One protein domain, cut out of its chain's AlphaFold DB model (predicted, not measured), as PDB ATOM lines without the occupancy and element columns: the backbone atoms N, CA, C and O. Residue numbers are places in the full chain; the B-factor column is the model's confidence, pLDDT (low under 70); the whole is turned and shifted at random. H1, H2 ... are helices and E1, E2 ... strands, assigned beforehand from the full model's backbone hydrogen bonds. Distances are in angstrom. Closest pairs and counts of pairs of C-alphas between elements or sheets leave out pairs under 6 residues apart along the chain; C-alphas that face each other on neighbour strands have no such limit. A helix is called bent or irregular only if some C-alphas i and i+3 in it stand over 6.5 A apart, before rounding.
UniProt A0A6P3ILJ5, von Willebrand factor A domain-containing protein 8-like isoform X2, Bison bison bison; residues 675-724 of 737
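This is residues 675 to 724 of the 737 residues of the protein "von Willebrand factor A domain-containing protein 8-like isoform X2" of Bison bison bison (UniProt A0A6P3ILJ5). A small antiparallel sheet of three short strands has one helix, H1, packed beside E2 and E3, and a long loop swings out between sheet and helix, where residues 693 to 710 stick out from the body. The strands E1, E2 and E3 fold back on each other in two tight hairpins, and the loop returns to the first turn of H1, whose residues 708 to 710 belong to the part that stands free. The printed part has 50 residues, with three named strands followed by one named helix, in the order E1, E2, E3, H1; the sheet's order is E1, E2, E3, and the class is mixed, helices and strands. The whole is only just loose, close to compact, with a radius of gyration of the C-alphas of 11.8 A and spans of 29 by 25 by 22 A.

E1, residues 675 to 677, and E2, residues 680 to 683, form a hairpin with a tight link and are antiparallel at 163 degrees. N 675 and O 682 are within hydrogen-bond range at 2.9 A, as are N 682 and O 675 at 2.8 A. E2 and E3, residues 686 to 689, form a second hairpin, also with a tight link, antiparallel at 155 degrees. Here N 681 and O 688 are 2.8 A apart and N 683 and O 686 2.9 A, both within hydrogen-bond range. The three strands make a meander, each strand the antiparallel neighbour of the one before; E1 and E3 are its edge strands and E2 is the inner strand. H1, residues 708 to 722, is on the sheet, with 23 pairs of C-alphas within 10 A. The closest C-alphas of E2 and H1 are those of Ile 683 and Glu 715, 5.5 A apart. The closest of E3 and H1 are those of Val 686 and Glu 715, 6.7 A apart. H1 and the sheet of E1, E2 and E3 make two layers, a helix on one face of a sheet; 5 C-alphas of the sheet, of 2 strands, lie within 10 A of H1. Each O i to N i+4 pair inside H1 is within hydrogen-bond range.

E1 begins at C-alpha 675, (-15.519, -39.034, -15.274), and has 3 residues. E2 measures 10.0 A from first to last C-alpha and E3 10.6 A. H1 runs 20.9 A from C-alpha 708, (-25.079, -32.157, -8.438), to C-alpha 722, (-26.331, -37.265, -28.695), and is not bent.

The two C-alphas farthest apart are those of His 694 and Gln 709, at 31.4 A. Without the stretch that stands free, the body has 32 residues and spans 22 by 19 by 12 A. The link from E3 to H1, residues 690 to 707, is long. The printed part has no cut. The mean pLDDT of the printed part is 82.8, and residues 704 and 706 are under 70.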
ATOM      1  N   GLU A 675     -16.732 -38.232 -15.146       83.44
ATOM      2  CA  GLU A 675     -15.519 -39.034 -15.274       83.44
ATOM      3  C   GLU A 675     -15.030 -39.007 -16.717       83.44
ATOM      4  O   GLU A 675     -15.758 -39.327 -17.656       83.44
ATOM      5  N   VAL A 676     -13.761 -38.644 -16.898       81.44
ATOM      6  CA  VAL A 676     -13.080 -38.742 -18.188       81.44
ATOM      7  C   VAL A 676     -12.151 -39.944 -18.133       81.44
ATOM      8  O   VAL A 676     -11.132 -39.919 -17.446       81.44
ATOM      9  N   SER A 677     -12.493 -41.001 -18.866       78.50
ATOM     10  CA  SER A 677     -11.679 -42.215 -18.958       78.50
ATOM     11  C   SER A 677     -11.388 -42.544 -20.419       78.50
ATOM     12  O   SER A 677     -12.282 -42.582 -21.261       78.50
ATOM     13  N   SER A 678     -10.106 -42.738 -20.749       70.88
ATOM     14  CA  SER A 678      -9.647 -43.211 -22.067       70.88
ATOM     15  C   SER A 678     -10.226 -42.461 -23.285       70.88
ATOM     16  O   SER A 678     -10.489 -43.069 -24.319       70.88
ATOM     17  N   GLY A 679     -10.431 -41.141 -23.183       79.38
ATOM     18  CA  GLY A 679     -10.975 -40.315 -24.273       79.38
ATOM     19  C   GLY A 679     -12.506 -40.318 -24.403       79.38
ATOM     20  O   GLY A 679     -13.030 -39.722 -25.342       79.38
ATOM     21  N   SER A 680     -13.223 -40.943 -23.466       85.44
ATOM     22  CA  SER A 680     -14.680 -40.876 -23.336       85.44
ATOM     23  C   SER A 680     -15.061 -40.090 -22.079       85.44
ATOM     24  O   SER A 680     -14.479 -40.286 -21.009       85.44
ATOM     25  N   LEU A 681     -16.019 -39.179 -22.224       87.44
ATOM     26  CA  LEU A 681     -16.636 -38.419 -21.144       87.44
ATOM     27  C   LEU A 681     -17.882 -39.168 -20.682       87.44
ATOM     28  O   LEU A 681     -18.763 -39.441 -21.494       87.44
ATOM     29  N   ARG A 682     -17.982 -39.452 -19.386       86.38
ATOM     30  CA  ARG A 682     -19.183 -39.988 -18.746       86.38
ATOM     31  C   ARG A 682     -19.753 -38.957 -17.778       86.38
ATOM     32  O   ARG A 682     -19.035 -38.471 -16.909       86.38
ATOM     33  N   ILE A 683     -21.037 -38.647 -17.927       85.12
ATOM     34  CA  ILE A 683     -21.810 -37.807 -17.006       85.12
ATOM     35  C   ILE A 683     -23.003 -38.645 -16.545       85.12
ATOM     36  O   ILE A 683     -23.887 -38.956 -17.347       85.12
ATOM     37  N   GLY A 684     -22.989 -39.058 -15.275       81.75
ATOM     38  CA  GLY A 684     -24.008 -39.951 -14.714       81.75
ATOM     39  C   GLY A 684     -24.109 -41.269 -15.491       81.75
ATOM     40  O   GLY A 684     -23.168 -42.074 -15.531       81.75
ATOM     41  N   THR A 685     -25.251 -41.491 -16.149       79.44
ATOM     42  CA  THR A 685     -25.518 -42.722 -16.922       79.44
ATOM     43  C   THR A 685     -25.084 -42.663 -18.389       79.44
ATOM     44  O   THR A 685     -25.052 -43.696 -19.060       79.44
ATOM     45  N   VAL A 686     -24.719 -41.484 -18.900       85.25
ATOM     46  CA  VAL A 686     -24.492 -41.256 -20.335       85.25
ATOM     47  C   VAL A 686     -23.016 -41.046 -20.619       85.25
ATOM     48  O   VAL A 686     -22.317 -40.369 -19.867       85.25
ATOM     49  N   SER A 687     -22.535 -41.615 -21.726       85.19
ATOM     50  CA  SER A 687     -21.154 -41.438 -22.175       85.19
ATOM     51  C   SER A 687     -21.079 -40.961 -23.620       85.19
ATOM     52  O   SER A 687     -21.914 -41.324 -24.447       85.19
ATOM     53  N   ALA A 688     -20.080 -40.134 -23.913       87.56
ATOM     54  CA  ALA A 688     -19.822 -39.587 -25.234       87.56
ATOM     55  C   ALA A 688     -18.310 -39.476 -25.488       87.56
ATOM     56  O   ALA A 688     -17.556 -39.135 -24.575       87.56
ATOM     57  N   PRO A 689     -17.839 -39.716 -26.721       86.62
ATOM     58  CA  PRO A 689     -16.435 -39.525 -27.058       86.62
ATOM     59  C   PRO A 689     -16.052 -38.043 -26.963       86.62
ATOM     60  O   PRO A 689     -16.788 -37.164 -27.416       86.62
ATOM     61  N   ILE A 690     -14.874 -37.757 -26.408       84.50
ATOM     62  CA  ILE A 690     -14.362 -36.388 -26.315       84.50
ATOM     63  C   ILE A 690     -13.866 -35.950 -27.690       84.50
ATOM     64  O   ILE A 690     -12.970 -36.560 -28.276       84.50
ATOM     65  N   TYR A 691     -14.435 -34.859 -28.200       82.56
ATOM     66  CA  TYR A 691     -14.015 -34.286 -29.470       82.56
ATOM     67  C   TYR A 691     -12.674 -33.558 -29.321       82.56
ATOM     68  O   TYR A 691     -12.554 -32.590 -28.568       82.56
ATOM     69  N   ASN A 692     -11.661 -33.999 -30.065       79.00
ATOM     70  CA  ASN A 692     -10.360 -33.339 -30.083       79.00
ATOM     71  C   ASN A 692     -10.363 -32.214 -31.128       79.00
ATOM     72  O   ASN A 692     -10.186 -32.458 -32.321       79.00
ATOM     73  N   ALA A 693     -10.607 -30.980 -30.685       80.62
ATOM     74  CA  ALA A 693     -10.687 -29.827 -31.573       80.62
ATOM     75  C   ALA A 693      -9.321 -29.478 -32.194       80.62
ATOM     76  O   ALA A 693      -8.316 -29.368 -31.491       80.62
ATOM     77  N   HIS A 694      -9.300 -29.221 -33.508       82.88
ATOM     78  CA  HIS A 694      -8.104 -28.744 -34.217       82.88
ATOM     79  C   HIS A 694      -7.595 -27.398 -33.670       82.88
ATOM     80  O   HIS A 694      -6.389 -27.174 -33.591       82.88
ATOM     81  N   GLU A 695      -8.508 -26.523 -33.237       86.94
ATOM     82  CA  GLU A 695      -8.203 -25.219 -32.642       86.94
ATOM     83  C   GLU A 695      -8.537 -25.215 -31.145       86.94
ATOM     84  O   GLU A 695      -9.627 -24.817 -30.731       86.94
ATOM     85  N   LYS A 696      -7.578 -25.629 -30.307       81.44
ATOM     86  CA  LYS A 696      -7.759 -25.693 -28.843       81.44
ATOM     87  C   LYS A 696      -8.154 -24.356 -28.204       81.44
ATOM     88  O   LYS A 696      -8.849 -24.358 -27.202       81.44
ATOM     89  N   MET A 697      -7.771 -23.227 -28.806       83.94
ATOM     90  CA  MET A 697      -8.121 -21.884 -28.314       83.94
ATOM     91  C   MET A 697      -9.629 -21.587 -28.343       83.94
ATOM     92  O   MET A 697     -10.078 -20.686 -27.644       83.94
ATOM     93  N   LYS A 698     -10.413 -22.314 -29.152       84.19
ATOM     94  CA  LYS A 698     -11.878 -22.181 -29.195       84.19
ATOM     95  C   LYS A 698     -12.592 -23.053 -28.161       84.19
ATOM     96  O   LYS A 698     -13.809 -22.950 -28.041       84.19
ATOM     97  N   VAL A 699     -11.866 -23.912 -27.444       83.56
ATOM     98  CA  VAL A 699     -12.414 -24.701 -26.337       83.56
ATOM     99  C   VAL A 699     -12.377 -23.826 -25.082       83.56
ATOM    100  O   VAL A 699     -11.288 -23.404 -24.691       83.56
ATOM    101  N   PRO A 700     -13.527 -23.510 -24.463       83.31
ATOM    102  CA  PRO A 700     -13.553 -22.706 -23.247       83.31
ATOM    103  C   PRO A 700     -12.781 -23.389 -22.107       83.31
ATOM    104  O   PRO A 700     -13.053 -24.546 -21.794       83.31
ATOM    105  N   ASP A 701     -11.856 -22.665 -21.476       80.06
ATOM    106  CA  ASP A 701     -11.140 -23.101 -20.269       80.06
ATOM    107  C   ASP A 701     -11.826 -22.489 -19.041       80.06
ATOM    108  O   ASP A 701     -11.551 -21.356 -18.643       80.06
ATOM    109  N   VAL A 702     -12.833 -23.195 -18.523       78.38
ATOM    110  CA  VAL A 702     -13.687 -22.714 -17.431       78.38
ATOM    111  C   VAL A 702     -13.434 -23.558 -16.191       78.38
ATOM    112  O   VAL A 702     -13.502 -24.784 -16.239       78.38
ATOM    113  N   LEU A 703     -13.185 -22.892 -15.063       76.00
ATOM    114  CA  LEU A 703     -13.069 -23.535 -13.755       76.00
ATOM    115  C   LEU A 703     -14.433 -24.126 -13.370       76.00
ATOM    116  O   LEU A 703     -15.378 -23.392 -13.075       76.00
ATOM    117  N   PHE A 704     -14.540 -25.451 -13.435       68.94
ATOM    118  CA  PHE A 704     -15.774 -26.178 -13.169       68.94
ATOM    119  C   PHE A 704     -15.782 -26.717 -11.736       68.94
ATOM    120  O   PHE A 704     -14.813 -27.335 -11.296       68.94
ATOM    121  N   TYR A 705     -16.880 -26.485 -11.017       73.38
ATOM    122  CA  TYR A 705     -17.130 -27.071  -9.702       73.38
ATOM    123  C   TYR A 705     -18.300 -28.046  -9.812       73.38
ATOM    124  O   TYR A 705     -19.359 -27.682 -10.332       73.38
ATOM    125  N   ASP A 706     -18.118 -29.260  -9.292       68.81
ATOM    126  CA  ASP A 706     -19.123 -30.321  -9.335       68.81
ATOM    127  C   ASP A 706     -20.314 -29.978  -8.428       68.81
ATOM    128  O   ASP A 706     -20.331 -30.252  -7.229       68.81
ATOM    129  N   ASN A 707     -21.331 -29.346  -9.012       81.88
ATOM    130  CA  ASN A 707     -22.638 -29.174  -8.392       81.88
ATOM    131  C   ASN A 707     -23.592 -30.232  -8.952       81.88
ATOM    132  O   ASN A 707     -23.864 -30.244 -10.152       81.88
ATOM    133  N   ILE A 708     -24.156 -31.069  -8.079       79.81
ATOM    134  CA  ILE A 708     -25.079 -32.157  -8.438       79.81
ATOM    135  C   ILE A 708     -26.243 -31.655  -9.312       79.81
ATOM    136  O   ILE A 708     -26.609 -32.296 -10.294       79.81
ATOM    137  N   GLN A 709     -26.793 -30.468  -9.029       78.69
ATOM    138  CA  GLN A 709     -27.882 -29.905  -9.839       78.69
ATOM    139  C   GLN A 709     -27.434 -29.565 -11.265       78.69
ATOM    140  O   GLN A 709     -28.188 -29.773 -12.215       78.69
ATOM    141  N   HIS A 710     -26.209 -29.060 -11.429       82.38
ATOM    142  CA  HIS A 710     -25.635 -28.803 -12.749       82.38
ATOM    143  C   HIS A 710     -25.312 -30.111 -13.471       82.38
ATOM    144  O   HIS A 710     -25.549 -30.204 -14.669       82.38
ATOM    145  N   MET A 711     -24.844 -31.133 -12.749       83.81
ATOM    146  CA  MET A 711     -24.553 -32.457 -13.302       83.81
ATOM    147  C   MET A 711     -25.790 -33.118 -13.917       83.81
ATOM    148  O   MET A 711     -25.711 -33.605 -15.040       83.81
ATOM    149  N   ILE A 712     -26.946 -33.043 -13.249       82.19
ATOM    150  CA  ILE A 712     -28.224 -33.544 -13.787       82.19
ATOM    151  C   ILE A 712     -28.594 -32.814 -15.088       82.19
ATOM    152  O   ILE A 712     -28.971 -33.439 -16.079       82.19
ATOM    153  N   VAL A 713     -28.463 -31.481 -15.110       84.88
ATOM    154  CA  VAL A 713     -28.764 -30.677 -16.307       84.88
ATOM    155  C   VAL A 713     -27.792 -30.994 -17.443       84.88
ATOM    156  O   VAL A 713     -28.218 -31.111 -18.589       84.88
ATOM    157  N   MET A 714     -26.503 -31.167 -17.151       86.75
ATOM    158  CA  MET A 714     -25.497 -31.524 -18.152       86.75
ATOM    159  C   MET A 714     -25.684 -32.942 -18.691       86.75
ATOM    160  O   MET A 714     -25.487 -33.149 -19.885       86.75
ATOM    161  N   GLU A 715     -26.105 -33.904 -17.864       87.12
ATOM    162  CA  GLU A 715     -26.499 -35.231 -18.347       87.12
ATOM    163  C   GLU A 715     -27.684 -35.117 -19.314       87.12
ATOM    164  O   GLU A 715     -27.647 -35.671 -20.411       87.12
ATOM    165  N   ASP A 716     -28.715 -34.350 -18.950       85.38
ATOM    166  CA  ASP A 716     -29.874 -34.096 -19.811       85.38
ATOM    167  C   ASP A 716     -29.495 -33.408 -21.132       85.38
ATOM    168  O   ASP A 716     -30.021 -33.764 -22.190       85.38
ATOM    169  N   MET A 717     -28.574 -32.443 -21.080       89.25
ATOM    170  CA  MET A 717     -28.015 -31.795 -22.267       89.25
ATOM    171  C   MET A 717     -27.252 -32.792 -23.135       89.25
ATOM    172  O   MET A 717     -27.399 -32.759 -24.353       89.25
ATOM    173  N   LEU A 718     -26.459 -33.678 -22.527       88.38
ATOM    174  CA  LEU A 718     -25.687 -34.687 -23.246       88.38
ATOM    175  C   LEU A 718     -26.608 -35.697 -23.943       88.38
ATOM    176  O   LEU A 718     -26.356 -36.033 -25.099       88.38
ATOM    177  N   LYS A 719     -27.706 -36.116 -23.297       88.00
ATOM    178  CA  LYS A 719     -28.746 -36.970 -23.907       88.00
ATOM    179  C   LYS A 719     -29.311 -36.343 -25.178       88.00
ATOM    180  O   LYS A 719     -29.300 -36.972 -26.234       88.00
ATOM    181  N   ASP A 720     -29.772 -35.096 -25.085       87.50
ATOM    182  CA  ASP A 720     -30.358 -34.379 -26.223       87.50
ATOM    183  C   ASP A 720     -29.309 -34.063 -27.308       87.50
ATOM    184  O   ASP A 720     -29.610 -34.140 -28.499       87.50
ATOM    185  N   PHE A 721     -28.064 -33.776 -26.921       88.94
ATOM    186  CA  PHE A 721     -26.959 -33.552 -27.855       88.94
ATOM    187  C   PHE A 721     -26.626 -34.808 -28.670       88.94
ATOM    188  O   PHE A 721     -26.474 -34.725 -29.887       88.94
ATOM    189  N   LEU A 722     -26.563 -35.980 -28.024       88.88
ATOM    190  CA  LEU A 722     -26.331 -37.265 -28.695       88.88
ATOM    191  C   LEU A 722     -27.486 -37.658 -29.626       88.88
ATOM    192  O   LEU A 722     -27.258 -38.295 -30.653       88.88
ATOM    193  N   LEU A 723     -28.711 -37.229 -29.310       86.19
ATOM    194  CA  LEU A 723     -29.883 -37.363 -30.181       86.19
ATOM    195  C   LEU A 723     -29.850 -36.416 -31.398       86.19
ATOM    196  O   LEU A 723     -30.709 -36.524 -32.275       86.19
ATOM    197  N   GLY A 724     -28.881 -35.495 -31.470       86.19
ATOM    198  CA  GLY A 724     -28.786 -34.479 -32.519       86.19
ATOM    199  C   GLY A 724     -29.810 -33.349 -32.377       86.19
ATOM    200  O   GLY A 724     -30.071 -32.630 -33.342       86.19
TER     201      GLY A 724